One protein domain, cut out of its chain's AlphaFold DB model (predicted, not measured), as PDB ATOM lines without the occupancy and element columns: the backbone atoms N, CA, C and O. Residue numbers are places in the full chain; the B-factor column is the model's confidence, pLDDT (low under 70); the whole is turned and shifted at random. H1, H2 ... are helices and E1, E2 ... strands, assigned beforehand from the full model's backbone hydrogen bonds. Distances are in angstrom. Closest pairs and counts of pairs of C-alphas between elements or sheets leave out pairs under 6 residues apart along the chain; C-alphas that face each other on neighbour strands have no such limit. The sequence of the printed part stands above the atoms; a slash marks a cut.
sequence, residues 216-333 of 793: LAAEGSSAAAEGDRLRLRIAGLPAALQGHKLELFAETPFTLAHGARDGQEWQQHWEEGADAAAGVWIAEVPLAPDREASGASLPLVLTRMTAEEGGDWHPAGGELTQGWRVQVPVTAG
ATOM      1  N   LEU A 216     -37.736 -33.851 -11.042       91.25
ATOM      2  CA  LEU A 216     -37.093 -32.833 -11.862       91.25
ATOM      3  C   LEU A 216     -37.783 -31.478 -11.660       91.25
ATOM      4  O   LEU A 216     -39.015 -31.389 -11.637       91.25
ATOM      5  N   ALA A 217     -36.987 -30.415 -11.533       88.19
ATOM      6  CA  ALA A 217     -37.502 -29.052 -11.470       88.19
ATOM      7  C   ALA A 217     -38.165 -28.661 -12.802       88.19
ATOM      8  O   ALA A 217     -37.637 -28.932 -13.874       88.19
ATOM      9  N   ALA A 218     -39.318 -27.995 -12.736       82.19
ATOM     10  CA  ALA A 218     -40.070 -27.577 -13.921       82.19
ATOM     11  C   ALA A 218     -39.674 -26.181 -14.444       82.19
ATOM     12  O   ALA A 218     -40.366 -25.623 -15.296       82.19
ATOM     13  N   GLU A 219     -38.593 -25.586 -13.934       86.06
ATOM     14  CA  GLU A 219     -38.142 -24.254 -14.348       86.06
ATOM     15  C   GLU A 219     -37.801 -24.237 -15.845       86.06
ATOM     16  O   GLU A 219     -37.080 -25.096 -16.345       86.06
ATOM     17  N   GLY A 220     -38.378 -23.287 -16.588       84.94
ATOM     18  CA  GLY A 220     -38.220 -23.204 -18.046       84.94
ATOM     19  C   GLY A 220     -38.974 -24.277 -18.847       84.94
ATOM     20  O   GLY A 220     -38.901 -24.262 -20.077       84.94
ATOM     21  N   SER A 221     -39.711 -25.175 -18.183       92.12
ATOM     22  CA  SER A 221     -40.575 -26.163 -18.833       92.12
ATOM     23  C   SER A 221     -41.984 -25.607 -19.046       92.12
ATOM     24  O   SER A 221     -42.502 -24.867 -18.211       92.12
ATOM     25  N   SER A 222     -42.630 -25.968 -20.151       92.69
ATOM     26  CA  SER A 222     -43.975 -25.503 -20.496       92.69
ATOM     27  C   SER A 222     -44.717 -26.488 -21.391       92.69
ATOM     28  O   SER A 222     -44.105 -27.142 -22.236       92.69
ATOM     29  N   ALA A 223     -46.038 -26.532 -21.257       92.44
ATOM     30  CA  ALA A 223     -46.932 -27.294 -22.117       92.44
ATOM     31  C   ALA A 223     -47.977 -26.367 -22.755       92.44
ATOM     32  O   ALA A 223     -48.683 -25.651 -22.044       92.44
ATOM     33  N   ALA A 224     -48.107 -26.399 -24.078       91.50
ATOM     34  CA  ALA A 224     -49.112 -25.644 -24.820       91.50
ATOM     35  C   ALA A 224     -49.939 -26.596 -25.687       91.50
ATOM     36  O   ALA A 224     -49.385 -27.373 -26.461       91.50
ATOM     37  N   ALA A 225     -51.262 -26.568 -25.544       88.69
ATOM     38  CA  ALA A 225     -52.148 -27.359 -26.389       88.69
ATOM     39  C   ALA A 225     -52.540 -26.559 -27.640       88.69
ATOM     40  O   ALA A 225     -53.063 -25.450 -27.551       88.69
ATOM     41  N   GLU A 226     -52.303 -27.144 -28.806       87.44
ATOM     42  CA  GLU A 226     -52.592 -26.585 -30.123       87.44
ATOM     43  C   GLU A 226     -53.566 -27.538 -30.835       87.44
ATOM     44  O   GLU A 226     -53.173 -28.516 -31.469       87.44
ATOM     45  N   GLY A 227     -54.870 -27.296 -30.669       84.06
ATOM     46  CA  GLY A 227     -55.919 -28.158 -31.224       84.06
ATOM     47  C   GLY A 227     -55.994 -29.530 -30.539       84.06
ATOM     48  O   GLY A 227     -56.435 -29.643 -29.393       84.06
ATOM     49  N   ASP A 228     -55.623 -30.582 -31.266       86.44
ATOM     50  CA  ASP A 228     -55.559 -31.975 -30.807       86.44
ATOM     51  C   ASP A 228     -54.133 -32.425 -30.451       86.44
ATOM     52  O   ASP A 228     -53.920 -33.591 -30.123       86.44
ATOM     53  N   ARG A 229     -53.158 -31.509 -30.468       90.50
ATOM     54  CA  ARG A 229     -51.758 -31.780 -30.124       90.50
ATOM     55  C   ARG A 229     -51.314 -30.983 -28.907       90.50
ATOM     56  O   ARG A 229     -51.812 -29.898 -28.621       90.50
ATOM     57  N   LEU A 230     -50.355 -31.539 -28.183       92.00
ATOM     58  CA  LEU A 230     -49.681 -30.941 -27.047       92.00
ATOM     59  C   LEU A 230     -48.222 -30.723 -27.408       92.00
ATOM     60  O   LEU A 230     -47.477 -31.683 -27.609       92.00
ATOM     61  N   ARG A 231     -47.811 -29.461 -27.438       93.94
ATOM     62  CA  ARG A 231     -46.415 -29.072 -27.546       93.94
ATOM     63  C   ARG A 231     -45.811 -28.970 -26.153       93.94
ATOM     64  O   ARG A 231     -46.182 -28.109 -25.354       93.94
ATOM     65  N   LEU A 232     -44.883 -29.866 -25.859       93.56
ATOM     66  CA  LEU A 232     -44.118 -29.932 -24.626       93.56
ATOM     67  C   LEU A 232     -42.731 -29.350 -24.863       93.56
ATOM     68  O   LEU A 232     -42.056 -29.721 -25.817       93.56
ATOM     69  N   ARG A 233     -42.299 -28.476 -23.961       93.56
ATOM     70  CA  ARG A 233     -40.920 -28.011 -23.824       93.56
ATOM     71  C   ARG A 233     -40.463 -28.378 -22.422       93.56
ATOM     72  O   ARG A 233     -41.043 -27.887 -21.457       93.56
ATOM     73  N   ILE A 234     -39.452 -29.229 -22.301       92.38
ATOM     74  CA  ILE A 234     -38.893 -29.651 -21.014       92.38
ATOM     75  C   ILE A 234     -37.443 -29.196 -20.955       92.38
ATOM     76  O   ILE A 234     -36.636 -29.610 -21.783       92.38
ATOM     77  N   ALA A 235     -37.127 -28.335 -19.995       90.81
ATOM     78  CA  ALA A 235     -35.783 -27.812 -19.781       90.81
ATOM     79  C   ALA A 235     -35.100 -28.502 -18.590       90.81
ATOM     80  O   ALA A 235     -35.763 -29.112 -17.752       90.81
ATOM     81  N   GLY A 236     -33.771 -28.397 -18.513       87.31
ATOM     82  CA  GLY A 236     -33.007 -28.891 -17.366       87.31
ATOM     83  C   GLY A 236     -32.890 -30.414 -17.294       87.31
ATOM     84  O   GLY A 236     -32.629 -30.949 -16.219       87.31
ATOM     85  N   LEU A 237     -33.077 -31.127 -18.411       88.31
ATOM     86  CA  LEU A 237     -32.959 -32.584 -18.421       88.31
ATOM     87  C   LEU A 237     -31.529 -33.022 -18.067       88.31
ATOM     88  O   LEU A 237     -30.564 -32.411 -18.535       88.31
ATOM     89  N   PRO A 238     -31.363 -34.087 -17.267       87.69
ATOM     90  CA  PRO A 238     -30.051 -34.561 -16.841       87.69
ATOM     91  C   PRO A 238     -29.231 -35.084 -18.023       87.69
ATOM     92  O   PRO A 238     -29.777 -35.581 -19.008       87.69
ATOM     93  N   ALA A 239     -27.902 -35.055 -17.891       84.75
ATOM     94  CA  ALA A 239     -26.970 -35.510 -18.928       84.75
ATOM     95  C   ALA A 239     -27.228 -36.955 -19.404       84.75
ATOM     96  O   ALA A 239     -26.937 -37.283 -20.547       84.75
ATOM     97  N   ALA A 240     -27.822 -37.803 -18.555       83.50
ATOM     98  CA  ALA A 240     -28.212 -39.171 -18.905       83.50
ATOM     99  C   ALA A 240     -29.288 -39.254 -20.009       83.50
ATOM    100  O   ALA A 240     -29.400 -40.282 -20.677       83.50
ATOM    101  N   LEU A 241     -30.082 -38.192 -20.193       86.19
ATOM    102  CA  LEU A 241     -31.135 -38.104 -21.206       86.19
ATOM    103  C   LEU A 241     -30.730 -37.284 -22.434       86.19
ATOM    104  O   LEU A 241     -31.268 -37.513 -23.515       86.19
ATOM    105  N   GLN A 242     -29.809 -36.334 -22.276       87.75
ATOM    106  CA  GLN A 242     -29.442 -35.388 -23.328       87.75
ATOM    107  C   GLN A 242     -28.913 -36.092 -24.585       87.75
ATOM    108  O   GLN A 242     -28.051 -36.964 -24.517       87.75
ATOM    109  N   GLY A 243     -29.444 -35.708 -25.749       83.81
ATOM    110  CA  GLY A 243     -29.068 -36.282 -27.045       83.81
ATOM    111  C   GLY A 243     -29.680 -37.656 -27.346       83.81
ATOM    112  O   GLY A 243     -29.434 -38.209 -28.419       83.81
ATOM    113  N   HIS A 244     -30.500 -38.208 -26.449       87.12
ATOM    114  CA  HIS A 244     -31.240 -39.445 -26.685       87.12
ATOM    115  C   HIS A 244     -32.705 -39.173 -27.032       87.12
ATOM    116  O   HIS A 244     -33.264 -38.132 -26.688       87.12
ATOM    117  N   LYS A 245     -33.346 -40.128 -27.714       87.88
ATOM    118  CA  LYS A 245     -34.807 -40.145 -27.826       87.88
ATOM    119  C   LYS A 245     -35.413 -40.531 -26.482       87.88
ATOM    120  O   LYS A 245     -34.901 -41.424 -25.798       87.88
ATOM    121  N   LEU A 246     -36.499 -39.863 -26.125       89.19
ATOM    122  CA  LEU A 246     -37.176 -40.033 -24.851       89.19
ATOM    123  C   LEU A 246     -38.522 -40.715 -25.042       89.19
ATOM    124  O   LEU A 246     -39.214 -40.530 -26.045       89.19
ATOM    125  N   GLU A 247     -38.887 -41.490 -24.034       88.19
ATOM    126  CA  GLU A 247     -40.222 -42.015 -23.856       88.19
ATOM    127  C   GLU A 247     -40.957 -41.221 -22.774       88.19
ATOM    128  O   GLU A 247     -40.395 -40.864 -21.737       88.19
ATOM    129  N   LEU A 248     -42.229 -40.935 -23.052       91.00
ATOM    130  CA  LEU A 248     -43.101 -40.109 -22.234       91.00
ATOM    131  C   LEU A 248     -44.260 -40.935 -21.666       91.00
ATOM    132  O   LEU A 248     -44.922 -41.676 -22.404       91.00
ATOM    133  N   PHE A 249     -44.533 -40.734 -20.376       92.50
ATOM    134  CA  PHE A 249     -45.662 -41.299 -19.642       92.50
ATOM    135  C   PHE A 249     -46.405 -40.191 -18.889       92.50
ATOM    136  O   PHE A 249     -45.822 -39.503 -18.050       92.50
ATOM    137  N   ALA A 250     -47.701 -40.018 -19.144       92.94
ATOM    138  CA  ALA A 250     -48.535 -39.127 -18.337       92.94
ATOM    139  C   ALA A 250     -48.977 -39.839 -17.053       92.94
ATOM    140  O   ALA A 250     -49.436 -40.975 -17.121       92.94
ATOM    141  N   GLU A 251     -48.897 -39.195 -15.887       92.69
ATOM    142  CA  GLU A 251     -49.437 -39.802 -14.656       92.69
ATOM    143  C   GLU A 251     -50.963 -39.723 -14.590       92.69
ATOM    144  O   GLU A 251     -51.597 -40.551 -13.941       92.69
ATOM    145  N   THR A 252     -51.546 -38.724 -15.252       89.25
ATOM    146  CA  THR A 252     -52.991 -38.514 -15.299       89.25
ATOM    147  C   THR A 252     -53.586 -39.285 -16.486       89.25
ATOM    148  O   THR A 252     -53.155 -39.065 -17.627       89.25
ATOM    149  N   PRO A 253     -54.573 -40.175 -16.262       86.81
ATOM    150  CA  PRO A 253     -55.289 -40.858 -17.339       86.81
ATOM    151  C   PRO A 253     -55.939 -39.877 -18.320       86.81
ATOM    152  O   PRO A 253     -56.194 -38.725 -17.974       86.81
ATOM    153  N   PHE A 254     -56.205 -40.331 -19.547       84.88
ATOM    154  CA  PHE A 254     -56.883 -39.536 -20.584       84.88
ATOM    155  C   PHE A 254     -56.209 -38.180 -20.890       84.88
ATOM    156  O   PHE A 254     -56.877 -37.205 -21.218       84.88
ATOM    157  N   THR A 255     -54.880 -38.085 -20.772       87.19
ATOM    158  CA  THR A 255     -54.127 -36.846 -21.072       87.19
ATOM    159  C   THR A 255     -53.562 -36.861 -22.493       87.19
ATOM    160  O   THR A 255     -53.751 -35.920 -23.260       87.19
ATOM    161  N   LEU A 256     -52.880 -37.947 -22.853       89.31
ATOM    162  CA  LEU A 256     -52.202 -38.148 -24.136       89.31
ATOM    163  C   LEU A 256     -52.835 -39.346 -24.841       89.31
ATOM    164  O   LEU A 256     -53.340 -40.230 -24.159       89.31
ATOM    165  N   ALA A 257     -52.778 -39.403 -26.170       89.00
ATOM    166  CA  ALA A 257     -53.109 -40.632 -26.886       89.00
ATOM    167  C   ALA A 257     -51.945 -41.625 -26.724       89.00
ATOM    168  O   ALA A 257     -50.894 -41.480 -27.353       89.00
ATOM    169  N   HIS A 258     -52.100 -42.599 -25.825       87.75
ATOM    170  CA  HIS A 258     -51.006 -43.452 -25.352       87.75
ATOM    171  C   HIS A 258     -50.386 -44.289 -26.476       87.75
ATOM    172  O   HIS A 258     -49.162 -44.459 -26.509       87.75
ATOM    173  N   GLY A 259     -51.224 -44.744 -27.413       83.94
ATOM    174  CA  GLY A 259     -50.860 -45.490 -28.617       83.94
ATOM    175  C   GLY A 259     -49.943 -44.766 -29.613       83.94
ATOM    176  O   GLY A 259     -49.325 -45.440 -30.437       83.94
ATOM    177  N   ALA A 260     -49.749 -43.448 -29.510       85.69
ATOM    178  CA  ALA A 260     -48.991 -42.675 -30.497       85.69
ATOM    179  C   ALA A 260     -47.519 -43.119 -30.649       85.69
ATOM    180  O   ALA A 260     -46.811 -43.361 -29.657       85.69
ATOM    181  N   ARG A 261     -47.033 -43.208 -31.894       84.00
ATOM    182  CA  ARG A 261     -45.663 -43.618 -32.259       84.00
ATOM    183  C   ARG A 261     -44.780 -42.448 -32.699       84.00
ATOM    184  O   ARG A 261     -45.226 -41.542 -33.408       84.00
ATOM    185  N   ASP A 262     -43.523 -42.477 -32.250       82.06
ATOM    186  CA  ASP A 262     -42.514 -41.458 -32.569       82.06
ATOM    187  C   ASP A 262     -42.183 -41.507 -34.064       82.06
ATOM    188  O   ASP A 262     -42.004 -42.586 -34.625       82.06
ATOM    189  N   GLY A 263     -42.142 -40.351 -34.724       80.19
ATOM    190  CA  GLY A 263     -41.918 -40.245 -36.168       80.19
ATOM    191  C   GLY A 263     -43.127 -40.597 -37.044       80.19
ATOM    192  O   GLY A 263     -43.051 -40.423 -38.259       80.19
ATOM    193  N   GLN A 264     -44.245 -41.044 -36.456       81.38
ATOM    194  CA  GLN A 264     -45.506 -41.292 -37.164       81.38
ATOM    195  C   GLN A 264     -46.596 -40.322 -36.702       81.38
ATOM    196  O   GLN A 264     -47.072 -39.495 -37.476       81.38
ATOM    197  N   GLU A 265     -46.977 -40.410 -35.430       84.56
ATOM    198  CA  GLU A 265     -48.114 -39.678 -34.865       84.56
ATOM    199  C   GLU A 265     -47.663 -38.547 -33.943       84.56
ATOM    200  O   GLU A 265     -48.361 -37.537 -33.838       84.56
ATOM    201  N   TRP A 266     -46.488 -38.680 -33.324       88.88
ATOM    202  CA  TRP A 266     -45.832 -37.613 -32.571       88.88
ATOM    203  C   TRP A 266     -44.379 -37.438 -33.007       88.88
ATOM    204  O   TRP A 266     -43.783 -38.334 -33.604       88.88
ATOM    205  N   GLN A 267     -43.824 -36.261 -32.734       90.75
ATOM    206  CA  GLN A 267     -42.445 -35.919 -33.077       90.75
ATOM    207  C   GLN A 267     -41.725 -35.365 -31.857       90.75
ATOM    208  O   GLN A 267     -42.337 -34.723 -31.002       90.75
ATOM    209  N   GLN A 268     -40.420 -35.593 -31.799       92.06
ATOM    210  CA  GLN A 268     -39.554 -35.044 -30.770       92.06
ATOM    211  C   GLN A 268     -38.235 -34.571 -31.370       92.06
ATOM    212  O   GLN A 268     -37.725 -35.167 -32.321       92.06
ATOM    213  N   HIS A 269     -37.660 -33.527 -30.790       91.56
ATOM    214  CA  HIS A 269     -36.326 -33.066 -31.136       91.56
ATOM    215  C   HIS A 269     -35.677 -32.345 -29.953       91.56
ATOM    216  O   HIS A 269     -36.338 -31.913 -29.008       91.56
ATOM    217  N   TRP A 270     -34.357 -32.214 -30.018       89.94
ATOM    218  CA  TRP A 270     -33.602 -31.355 -29.113       89.94
ATOM    219  C   TRP A 270     -33.508 -29.957 -29.723       89.94
ATOM    220  O   TRP A 270     -33.487 -29.810 -30.946       89.94
ATOM    221  N   GLU A 271     -33.522 -28.921 -28.890       85.12
ATOM    222  CA  GLU A 271     -33.377 -27.547 -29.374       85.12
ATOM    223  C   GLU A 271     -31.919 -27.266 -29.779       85.12
ATOM    224  O   GLU A 271     -30.984 -27.592 -29.048       85.12
ATOM    225  N   GLU A 272     -31.721 -26.682 -30.964       71.56
ATOM    226  CA  GLU A 272     -30.402 -26.332 -31.503       71.56
ATOM    227  C   GLU A 272     -30.047 -24.867 -31.179       71.56
ATOM    228  O   GLU A 272     -30.911 -23.992 -31.190       71.56
ATOM    229  N   GLY A 273     -28.766 -24.566 -30.928       63.44
ATOM    230  CA  GLY A 273     -28.282 -23.199 -30.672       63.44
ATOM    231  C   GLY A 273     -27.831 -22.957 -29.227       63.44
ATOM    232  O   GLY A 273     -27.353 -23.872 -28.564       63.44
ATOM    233  N   ALA A 274     -27.937 -21.716 -28.734       51.97
ATOM    234  CA  ALA A 274     -27.491 -21.345 -27.380       51.97
ATOM    235  C   ALA A 274     -28.241 -22.106 -26.262       51.97
ATOM    236  O   ALA A 274     -27.677 -22.329 -25.192       51.97
ATOM    237  N   ASP A 275     -29.458 -22.580 -26.551       51.97
ATOM    238  CA  ASP A 275     -30.290 -23.406 -25.667       51.97
ATOM    239  C   ASP A 275     -29.947 -24.912 -25.712       51.97
ATOM    240  O   ASP A 275     -30.383 -25.670 -24.844       51.97
ATOM    241  N   ALA A 276     -29.086 -25.362 -26.637       53.75
ATOM    242  CA  ALA A 276     -28.600 -26.748 -26.669       53.75
ATOM    243  C   ALA A 276     -27.778 -27.103 -25.412       53.75
ATOM    244  O   ALA A 276     -27.774 -28.250 -24.967       53.75
ATOM    245  N   ALA A 277     -27.130 -26.108 -24.790       52.47
ATOM    246  CA  ALA A 277     -26.424 -26.264 -23.516       52.47
ATOM    247  C   ALA A 277     -27.374 -26.389 -22.304       52.47
ATOM    248  O   ALA A 277     -26.954 -26.862 -21.250       52.47
ATOM    249  N   ALA A 278     -28.644 -25.990 -22.446       61.94
ATOM    250  CA  ALA A 278     -29.662 -26.054 -21.393       61.94
ATOM    251  C   ALA A 278     -30.441 -27.388 -21.375       61.94
ATOM    252  O   ALA A 278     -31.309 -27.583 -20.519       61.94
ATOM    253  N   GLY A 279     -30.132 -28.313 -22.297       79.06
ATOM    254  CA  GLY A 279     -30.734 -29.646 -22.336       79.06
ATOM    255  C   GLY A 279     -32.245 -29.604 -22.552       79.06
ATOM    256  O   GLY A 279     -32.983 -30.302 -21.856       79.06
ATOM    257  N   VAL A 280     -32.708 -28.752 -23.472       89.25
ATOM    258  CA  VAL A 280     -34.135 -28.589 -23.757       89.25
ATOM    259  C   VAL A 280     -34.609 -29.624 -24.773       89.25
ATOM    260  O   VAL A 280     -34.114 -29.687 -25.900       89.25
ATOM    261  N   TRP A 281     -35.615 -30.395 -24.377       92.69
ATOM    262  CA  TRP A 281     -36.308 -31.358 -25.225       92.69
ATOM    263  C   TRP A 281     -37.698 -30.847 -25.582       92.69
ATOM    264  O   TRP A 281     -38.442 -30.374 -24.715       92.69
ATOM    265  N   ILE A 282     -38.044 -30.947 -26.861       92.44
ATOM    266  CA  ILE A 282     -39.335 -30.528 -27.394       92.44
ATOM    267  C   ILE A 282     -40.048 -31.744 -27.972       92.44
ATOM    268  O   ILE A 282     -39.449 -32.540 -28.697       92.44
ATOM    269  N   ALA A 283     -41.338 -31.870 -27.666       94.06
ATOM    270  CA  ALA A 283     -42.193 -32.927 -28.180       94.06
ATOM    271  C   ALA A 283     -43.572 -32.412 -28.579       94.06
ATOM    272  O   ALA A 283     -44.175 -31.619 -27.863       94.06
ATOM    273  N   GLU A 284     -44.095 -32.913 -29.691       93.62
ATOM    274  CA  GLU A 284     -45.443 -32.626 -30.180       93.62
ATOM    275  C   GLU A 284     -46.268 -33.910 -30.188       93.62
ATOM    276  O   GLU A 284     -46.215 -34.692 -31.137       93.62
ATOM    277  N   VAL A 285     -47.021 -34.131 -29.109       92.75
ATOM    278  CA  VAL A 285     -47.763 -35.371 -28.830       92.75
ATOM    279  C   VAL A 285     -49.264 -35.190 -29.045       92.75
ATOM    280  O   VAL A 285     -49.806 -34.172 -28.622       92.75
ATOM    281  N   PRO A 286     -49.980 -36.154 -29.646       92.00
ATOM    282  CA  PRO A 286     -51.432 -36.096 -29.725       92.00
ATOM    283  C   PRO A 286     -52.063 -36.197 -28.331       92.00
ATOM    284  O   PRO A 286     -51.683 -37.020 -27.491       92.00
ATOM    285  N   LEU A 287     -53.050 -35.343 -28.096       90.00
ATOM    286  CA  LEU A 287     -53.878 -35.338 -26.901       90.00
ATOM    287  C   LEU A 287     -54.927 -36.448 -26.968       90.00
ATOM    288  O   LEU A 287     -55.397 -36.807 -28.048       90.00
ATOM    289  N   ALA A 288     -55.353 -36.953 -25.808       88.00
ATOM    290  CA  ALA A 288     -56.448 -37.916 -25.773       88.00
ATOM    291  C   ALA A 288     -57.762 -37.275 -26.287       88.00
ATOM    292  O   ALA A 288     -58.052 -36.105 -25.973       88.00
ATOM    293  N   PRO A 289     -58.573 -38.009 -27.075       83.31
ATOM    294  CA  PRO A 289     -59.817 -37.493 -27.647       83.31
ATOM    295  C   PRO A 289     -60.903 -37.235 -26.594       83.31
ATOM    296  O   PRO A 289     -61.787 -36.414 -26.815       83.31
ATOM    297  N   ASP A 290     -60.831 -37.904 -25.447       81.06
ATOM    298  CA  ASP A 290     -61.783 -37.873 -24.333       81.06
ATOM    299  C   ASP A 290     -61.251 -37.134 -23.089       81.06
ATOM    300  O   ASP A 290     -61.874 -37.173 -22.018       81.06
ATOM    301  N   ARG A 291     -60.135 -36.410 -23.258       81.62
ATOM    302  CA  ARG A 291     -59.431 -35.688 -22.193       81.62
ATOM    303  C   ARG A 291     -60.323 -34.751 -21.400       81.62
ATOM    304  O   ARG A 291     -61.190 -34.056 -21.936       81.62
ATOM    305  N   GLU A 292     -60.039 -34.658 -20.114       75.38
ATOM    306  CA  GLU A 292     -60.673 -33.675 -19.247       75.38
ATOM    307  C   GLU A 292     -60.001 -32.306 -19.385       75.38
ATOM    308  O   GLU A 292     -58.896 -32.166 -19.926       75.38
ATOM    309  N   ALA A 293     -60.687 -31.259 -18.928       69.56
ATOM    310  CA  ALA A 293     -60.008 -29.993 -18.693       69.56
ATOM    311  C   ALA A 293     -58.949 -30.264 -17.615       69.56
ATOM    312  O   ALA A 293     -59.295 -30.636 -16.495       69.56
ATOM    313  N   SER A 294     -57.669 -30.176 -17.969       58.06
ATOM    314  CA  SER A 294     -56.594 -30.419 -17.019       58.06
ATOM    315  C   SER A 294     -56.458 -29.212 -16.092       58.06
ATOM    316  O   SER A 294     -56.915 -28.105 -16.398       58.06
ATOM    317  N   GLY A 295     -55.857 -29.439 -14.925       62.47
ATOM    318  CA  GLY A 295     -55.440 -28.357 -14.038       62.47
ATOM    319  C   GLY A 295     -54.272 -27.546 -14.619       62.47
ATOM    320  O   GLY A 295     -53.854 -27.722 -15.757       62.47
ATOM    321  N   ALA A 296     -53.695 -26.665 -13.802       70.25
ATOM    322  CA  ALA A 296     -52.604 -25.773 -14.214       70.25
ATOM    323  C   ALA A 296     -51.256 -26.476 -14.514       70.25
ATOM    324  O   ALA A 296     -50.325 -25.817 -14.978       70.25
ATOM    325  N   SER A 297     -51.117 -27.782 -14.250       85.56
ATOM    326  CA  SER A 297     -49.891 -28.544 -14.524       85.56
ATOM    327  C   SER A 297     -50.160 -29.991 -14.951       85.56
ATOM    328  O   SER A 297     -51.192 -30.577 -14.621       85.56
ATOM    329  N   LEU A 298     -49.204 -30.566 -15.682       88.94
ATOM    330  CA  LEU A 298     -49.205 -31.940 -16.177       88.94
ATOM    331  C   LEU A 298     -48.059 -32.725 -15.526       88.94
ATOM    332  O   LEU A 298     -46.891 -32.449 -15.817       88.94
ATOM    333  N   PRO A 299     -48.353 -33.698 -14.647       93.00
ATOM    334  CA  PRO A 299     -47.343 -34.604 -14.119       93.00
ATOM    335  C   PRO A 299     -46.953 -35.640 -15.182       93.00
ATOM    336  O   PRO A 299     -47.776 -36.450 -15.617       93.00
ATOM    337  N   LEU A 300     -45.687 -35.616 -15.585       94.00
ATOM    338  CA  LEU A 300     -45.116 -36.477 -16.617       94.00
ATOM    339  C   LEU A 300     -43.904 -37.227 -16.063       94.00
ATOM    340  O   LEU A 300     -43.152 -36.684 -15.256       94.00
ATOM    341  N   VAL A 301     -43.697 -38.455 -16.530       94.50
ATOM    342  CA  VAL A 301     -42.471 -39.227 -16.318       94.50
ATOM    343  C   VAL A 301     -41.783 -39.421 -17.665       94.50
ATOM    344  O   VAL A 301     -42.410 -39.849 -18.635       94.50
ATOM    345  N   LEU A 302     -40.500 -39.080 -17.715       92.25
ATOM    346  CA  LEU A 302     -39.628 -39.205 -18.875       92.25
ATOM    347  C   LEU A 302     -38.588 -40.284 -18.613       92.25
ATOM    348  O   LEU A 302     -38.042 -40.369 -17.514       92.25
ATOM    349  N   THR A 303     -38.278 -41.076 -19.629       90.06
ATOM    350  CA  THR A 303     -37.163 -42.022 -19.586       90.06
ATOM    351  C   THR A 303     -36.485 -42.113 -20.947       90.06
ATOM    352  O   THR A 303     -37.018 -41.652 -21.956       90.06
ATOM    353  N   ARG A 304     -35.291 -42.699 -20.996       86.75
ATOM    354  CA  ARG A 304     -34.606 -42.972 -22.261       86.75
ATOM    355  C   ARG A 304     -35.330 -44.089 -23.011       86.75
ATOM    356  O   ARG A 304     -35.585 -45.147 -22.439       86.75
ATOM    357  N   MET A 305     -35.583 -43.875 -24.299       79.31
ATOM    358  CA  MET A 305     -36.159 -44.884 -25.184       79.31
ATOM    359  C   MET A 305     -35.101 -45.954 -25.510       79.31
ATOM    360  O   MET A 305     -34.023 -45.626 -26.013       79.31
ATOM    361  N   THR A 306     -35.371 -47.221 -25.180       65.38
ATOM    362  CA  THR A 306     -34.388 -48.323 -25.264       65.38
ATOM    363  C   THR A 306     -34.509 -49.210 -26.512       65.38
ATOM    364  O   THR A 306     -33.579 -49.961 -26.797       65.38
ATOM    365  N   ALA A 307     -35.585 -49.088 -27.299       58.81
ATOM    366  CA  ALA A 307     -35.769 -49.731 -28.609       58.81
ATOM    367  C   ALA A 307     -36.312 -48.714 -29.636       58.81
ATOM    368  O   ALA A 307     -36.963 -47.749 -29.237       58.81
ATOM    369  N   GLU A 308     -36.045 -48.903 -30.940       49.84
ATOM    370  CA  GLU A 308     -36.457 -47.963 -32.013       49.84
ATOM    371  C   GLU A 308     -37.979 -47.771 -32.114       49.84
ATOM    372  O   GLU A 308     -38.449 -46.738 -32.582       49.84
ATOM    373  N   GLU A 309     -38.745 -48.706 -31.569       52.19
ATOM    374  CA  GLU A 309     -40.178 -48.604 -31.352       52.19
ATOM    375  C   GLU A 309     -40.427 -49.178 -29.958       52.19
ATOM    376  O   GLU A 309     -39.947 -50.274 -29.690       52.19
ATOM    377  N   GLY A 310     -41.093 -48.462 -29.043       50.41
ATOM    378  CA  GLY A 310     -41.388 -48.970 -27.691       50.41
ATOM    379  C   GLY A 310     -42.129 -50.311 -27.753       50.41
ATOM    380  O   GLY A 310     -43.343 -50.298 -27.911       50.41
ATOM    381  N   GLY A 311     -41.367 -51.408 -27.672       47.69
ATOM    382  CA  GLY A 311     -41.496 -52.636 -28.469       47.69
ATOM    383  C   GLY A 311     -42.887 -53.194 -28.747       47.69
ATOM    384  O   GLY A 311     -43.776 -53.172 -27.899       47.69
ATOM    385  N   ASP A 312     -43.029 -53.809 -29.924       48.75
ATOM    386  CA  ASP A 312     -43.991 -54.898 -30.092       48.75
ATOM    387  C   ASP A 312     -43.771 -55.914 -28.966       48.75
ATOM    388  O   ASP A 312     -42.622 -56.241 -28.650       48.75
ATOM    389  N   TRP A 313     -44.861 -56.390 -28.353       45.84
ATOM    390  CA  TRP A 313     -44.824 -57.311 -27.216       45.84
ATOM    391  C   TRP A 313     -43.729 -58.381 -27.390       45.84
ATOM    392  O   TRP A 313     -43.789 -59.211 -28.301       45.84
ATOM    393  N   HIS A 314     -42.695 -58.322 -26.547       48.88
ATOM    394  CA  HIS A 314     -41.573 -59.258 -26.541       48.88
ATOM    395  C   HIS A 314     -41.369 -59.784 -25.115       48.88
ATOM    396  O   HIS A 314     -41.052 -59.001 -24.224       48.88
ATOM    397  N   PRO A 315     -41.479 -61.106 -24.885       40.97
ATOM    398  CA  PRO A 315     -41.449 -61.709 -23.548       40.97
ATOM    399  C   PRO A 315     -40.074 -61.673 -22.849       40.97
ATOM    400  O   PRO A 315     -39.931 -62.214 -21.754       40.97
ATOM    401  N   ALA A 316     -39.062 -61.053 -23.461       43.34
ATOM    402  CA  ALA A 316     -37.742 -60.812 -22.885       43.34
ATOM    403  C   ALA A 316     -37.495 -59.294 -22.850       43.34
ATOM    404  O   ALA A 316     -36.861 -58.731 -23.741       43.34
ATOM    405  N   GLY A 317     -38.088 -58.627 -21.857       47.69
ATOM    406  CA  GLY A 317     -38.073 -57.171 -21.719       47.69
ATOM    407  C   GLY A 317     -36.662 -56.579 -21.634       47.69
ATOM    408  O   GLY A 317     -35.800 -57.092 -20.924       47.69
ATOM    409  N   GLY A 318     -36.448 -55.466 -22.341       51.41
ATOM    410  CA  GLY A 318     -35.213 -54.678 -22.281       51.41
ATOM    411  C   GLY A 318     -34.921 -54.105 -20.887       51.41
ATOM    412  O   GLY A 318     -35.719 -54.230 -19.954       51.41
ATOM    413  N   GLU A 319     -33.773 -53.458 -20.726       55.44
ATOM    414  CA  GLU A 319     -33.336 -52.874 -19.454       55.44
ATOM    415  C   GLU A 319     -34.275 -51.729 -19.010       55.44
ATOM    416  O   GLU A 319     -34.646 -50.879 -19.823       55.44
ATOM    417  N   LEU A 320     -34.710 -51.730 -17.741       58.41
ATOM    418  CA  LEU A 320     -35.466 -50.613 -17.153       58.41
ATOM    419  C   LEU A 320     -34.531 -49.423 -16.994       58.41
ATOM    420  O   LEU A 320     -33.541 -49.501 -16.272       58.41
ATOM    421  N   THR A 321     -34.866 -48.318 -17.642       69.00
ATOM    422  CA  THR A 321     -34.143 -47.056 -17.537       69.00
ATOM    423  C   THR A 321     -34.751 -46.185 -16.438       69.00
ATOM    424  O   THR A 321     -35.973 -46.102 -16.305       69.00
ATOM    425  N   GLN A 322     -33.886 -45.537 -15.652       86.00
ATOM    426  CA  GLN A 322     -34.254 -44.544 -14.636       86.00
ATOM    427  C   GLN A 322     -35.291 -43.555 -15.189       86.00
ATOM    428  O   GLN A 322     -35.128 -43.048 -16.297       86.00
ATOM    429  N   GLY A 323     -36.353 -43.287 -14.428       90.62
ATOM    430  CA  GLY A 323     -37.362 -42.291 -14.780       90.62
ATOM    431  C   GLY A 323     -37.099 -40.939 -14.118       90.62
ATOM    432  O   GLY A 323     -36.568 -40.872 -13.007       90.62
ATOM    433  N   TRP A 324     -37.544 -39.865 -14.769       93.38
ATOM    434  CA  TRP A 324     -37.553 -38.504 -14.228       93.38
ATOM    435  C   TRP A 324     -38.961 -37.925 -14.286       93.38
ATOM    436  O   TRP A 324     -39.569 -37.838 -15.351       93.38
ATOM    437  N   ARG A 325     -39.490 -37.538 -13.129       94.56
ATOM    438  CA  ARG A 325     -40.826 -36.976 -12.956       94.56
ATOM    439  C   ARG A 325     -40.766 -35.454 -12.956       94.56
ATOM    440  O   ARG A 325     -40.141 -34.865 -12.081       94.56
ATOM    441  N   VAL A 326     -41.497 -34.820 -13.862       94.31
ATOM    442  CA  VAL A 326     -41.619 -33.360 -13.971       94.31
ATOM    443  C   VAL A 326     -43.090 -32.949 -13.919       94.31
ATOM    444  O   VAL A 326     -43.954 -33.623 -14.473       94.31
ATOM    445  N   GLN A 327     -43.397 -31.846 -13.235       93.44
ATOM    446  CA  GLN A 327     -44.736 -31.245 -13.234       93.44
ATOM    447  C   GLN A 327     -44.746 -30.025 -14.153       93.44
ATOM    448  O   GLN A 327     -44.361 -28.933 -13.746       93.44
ATOM    449  N   VAL A 328     -45.158 -30.208 -15.402       92.62
ATOM    450  CA  VAL A 328     -45.028 -29.183 -16.444       92.62
ATOM    451  C   VAL A 328     -46.200 -28.205 -16.378       92.62
ATOM    452  O   VAL A 328     -47.342 -28.653 -16.463       92.62
ATOM    453  N   PRO A 329     -45.977 -26.889 -16.254       91.31
ATOM    454  CA  PRO A 329     -47.067 -25.921 -16.259       91.31
ATOM    455  C   PRO A 329     -47.722 -25.827 -17.643       91.31
ATOM    456  O   PRO A 329     -47.041 -25.771 -18.670       91.31
ATOM    457  N   VAL A 330     -49.054 -25.774 -17.665       88.06
ATOM    458  CA  VAL A 330     -49.839 -25.586 -18.891       88.06
ATOM    459  C   VAL A 330     -49.967 -24.089 -19.165       88.06
ATOM    460  O   VAL A 330     -50.624 -23.370 -18.415       88.06
ATOM    461  N   THR A 331     -49.323 -23.599 -20.223       84.06
ATOM    462  CA  THR A 331     -49.186 -22.160 -20.500       84.06
ATOM    463  C   THR A 331     -50.219 -21.625 -21.488       84.06
ATOM    464  O   THR A 331     -50.529 -20.436 -21.445       84.06
ATOM    465  N   ALA A 332     -50.776 -22.470 -22.361       82.56
ATOM    466  CA  ALA A 332     -51.771 -22.044 -23.344       82.56
ATOM    467  C   ALA A 332     -52.642 -23.194 -23.874       82.56
ATOM    468  O   ALA A 332     -52.219 -24.347 -23.932       82.56
ATOM    469  N   GLY A 333     -53.856 -22.841 -24.311       76.56
ATOM    470  CA  GLY A 333     -54.656 -23.618 -25.264       76.56
ATOM    471  C   GLY A 333     -55.302 -24.913 -24.767       76.56
ATOM    472  O   GLY A 333     -56.015 -25.556 -25.536       76.56
TER     473      GLY A 333
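AT A GLANCE: This is residues 216 to 333 of the 793 residues of the protein "Protein-disulfide reductase" of Corticibacter populi (UniProt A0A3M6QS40). One curled sheet folds back on itself like a partly closed barrel: E3, E6 and E7 face E2, E5 and E4, with E1 as the hinge. The little helix H1 sits beyond one end of the strands, and residues 311 to 317 stick out on a long loop. The printed part has 118 residues, under half of them in named elements, one helix and seven strands in the order E1 E2 E3 E4 H1 E5 E6 E7; the class is mostly strand, with 43 of the 48 residues in named elements held by strands. The mixed sheet runs E3 E6 E7 E1 E2 E5 E4; the whole is compact, radius of gyration of the C-alphas 14.0 A, spanning 40 by 37 by 23 A.

IN THESE COORDINATES: Find C-alpha 222 at (-43.975, -25.503, -20.496), where E1, residues 222 to 226, begins. E2 is 229 to 234, E3 246 to 250, E4 267 to 270, H1 274 to 278 and E5 281 to 286, 16.5 A long. E6, 297 to 304, spans 22.4 A; E7, 324 to 332, spans 23.6 A and ends at C-alpha 332, (-51.771, -22.044, -23.344).

HOW THE PARTS SIT: Look first at E7, staggered: residues 324 to 329 pair with E6, an antiparallel hairpin (N 300 and O 326, 2.9 A), and 330 to 332 with E1, parallel (N 331 and O 223, 2.8 A). E1 and E2 form a hairpin (N 224 and O 231, 2.9 A). Antiparallel too are E2 and E5 (N 232 and O 283, 2.8 A), E5 and edge strand E4 (N 269 and O 282, 2.9 A), and E6 and edge strand E3 (N 249 and O 301, 2.9 A). H1 is not on the sheet; its closest C-alphas to E4, Ala 276 and Trp 270, are 7.2 A apart. Within hydrogen-bond range it has 0 of 1 O i to N i+4 pairs and 1 of 2 O i to N i+3 pairs.

THE WHOLE: The farthest C-alphas, Ala 274 and Pro 315, are 42.9 A apart. The printed part has no cut; the links E2 to E3, E3 to E4 and E6 to E7 are long. The model's pLDDT is under 70 at residues 273 to 278, 293 to 295 and 306 to 321.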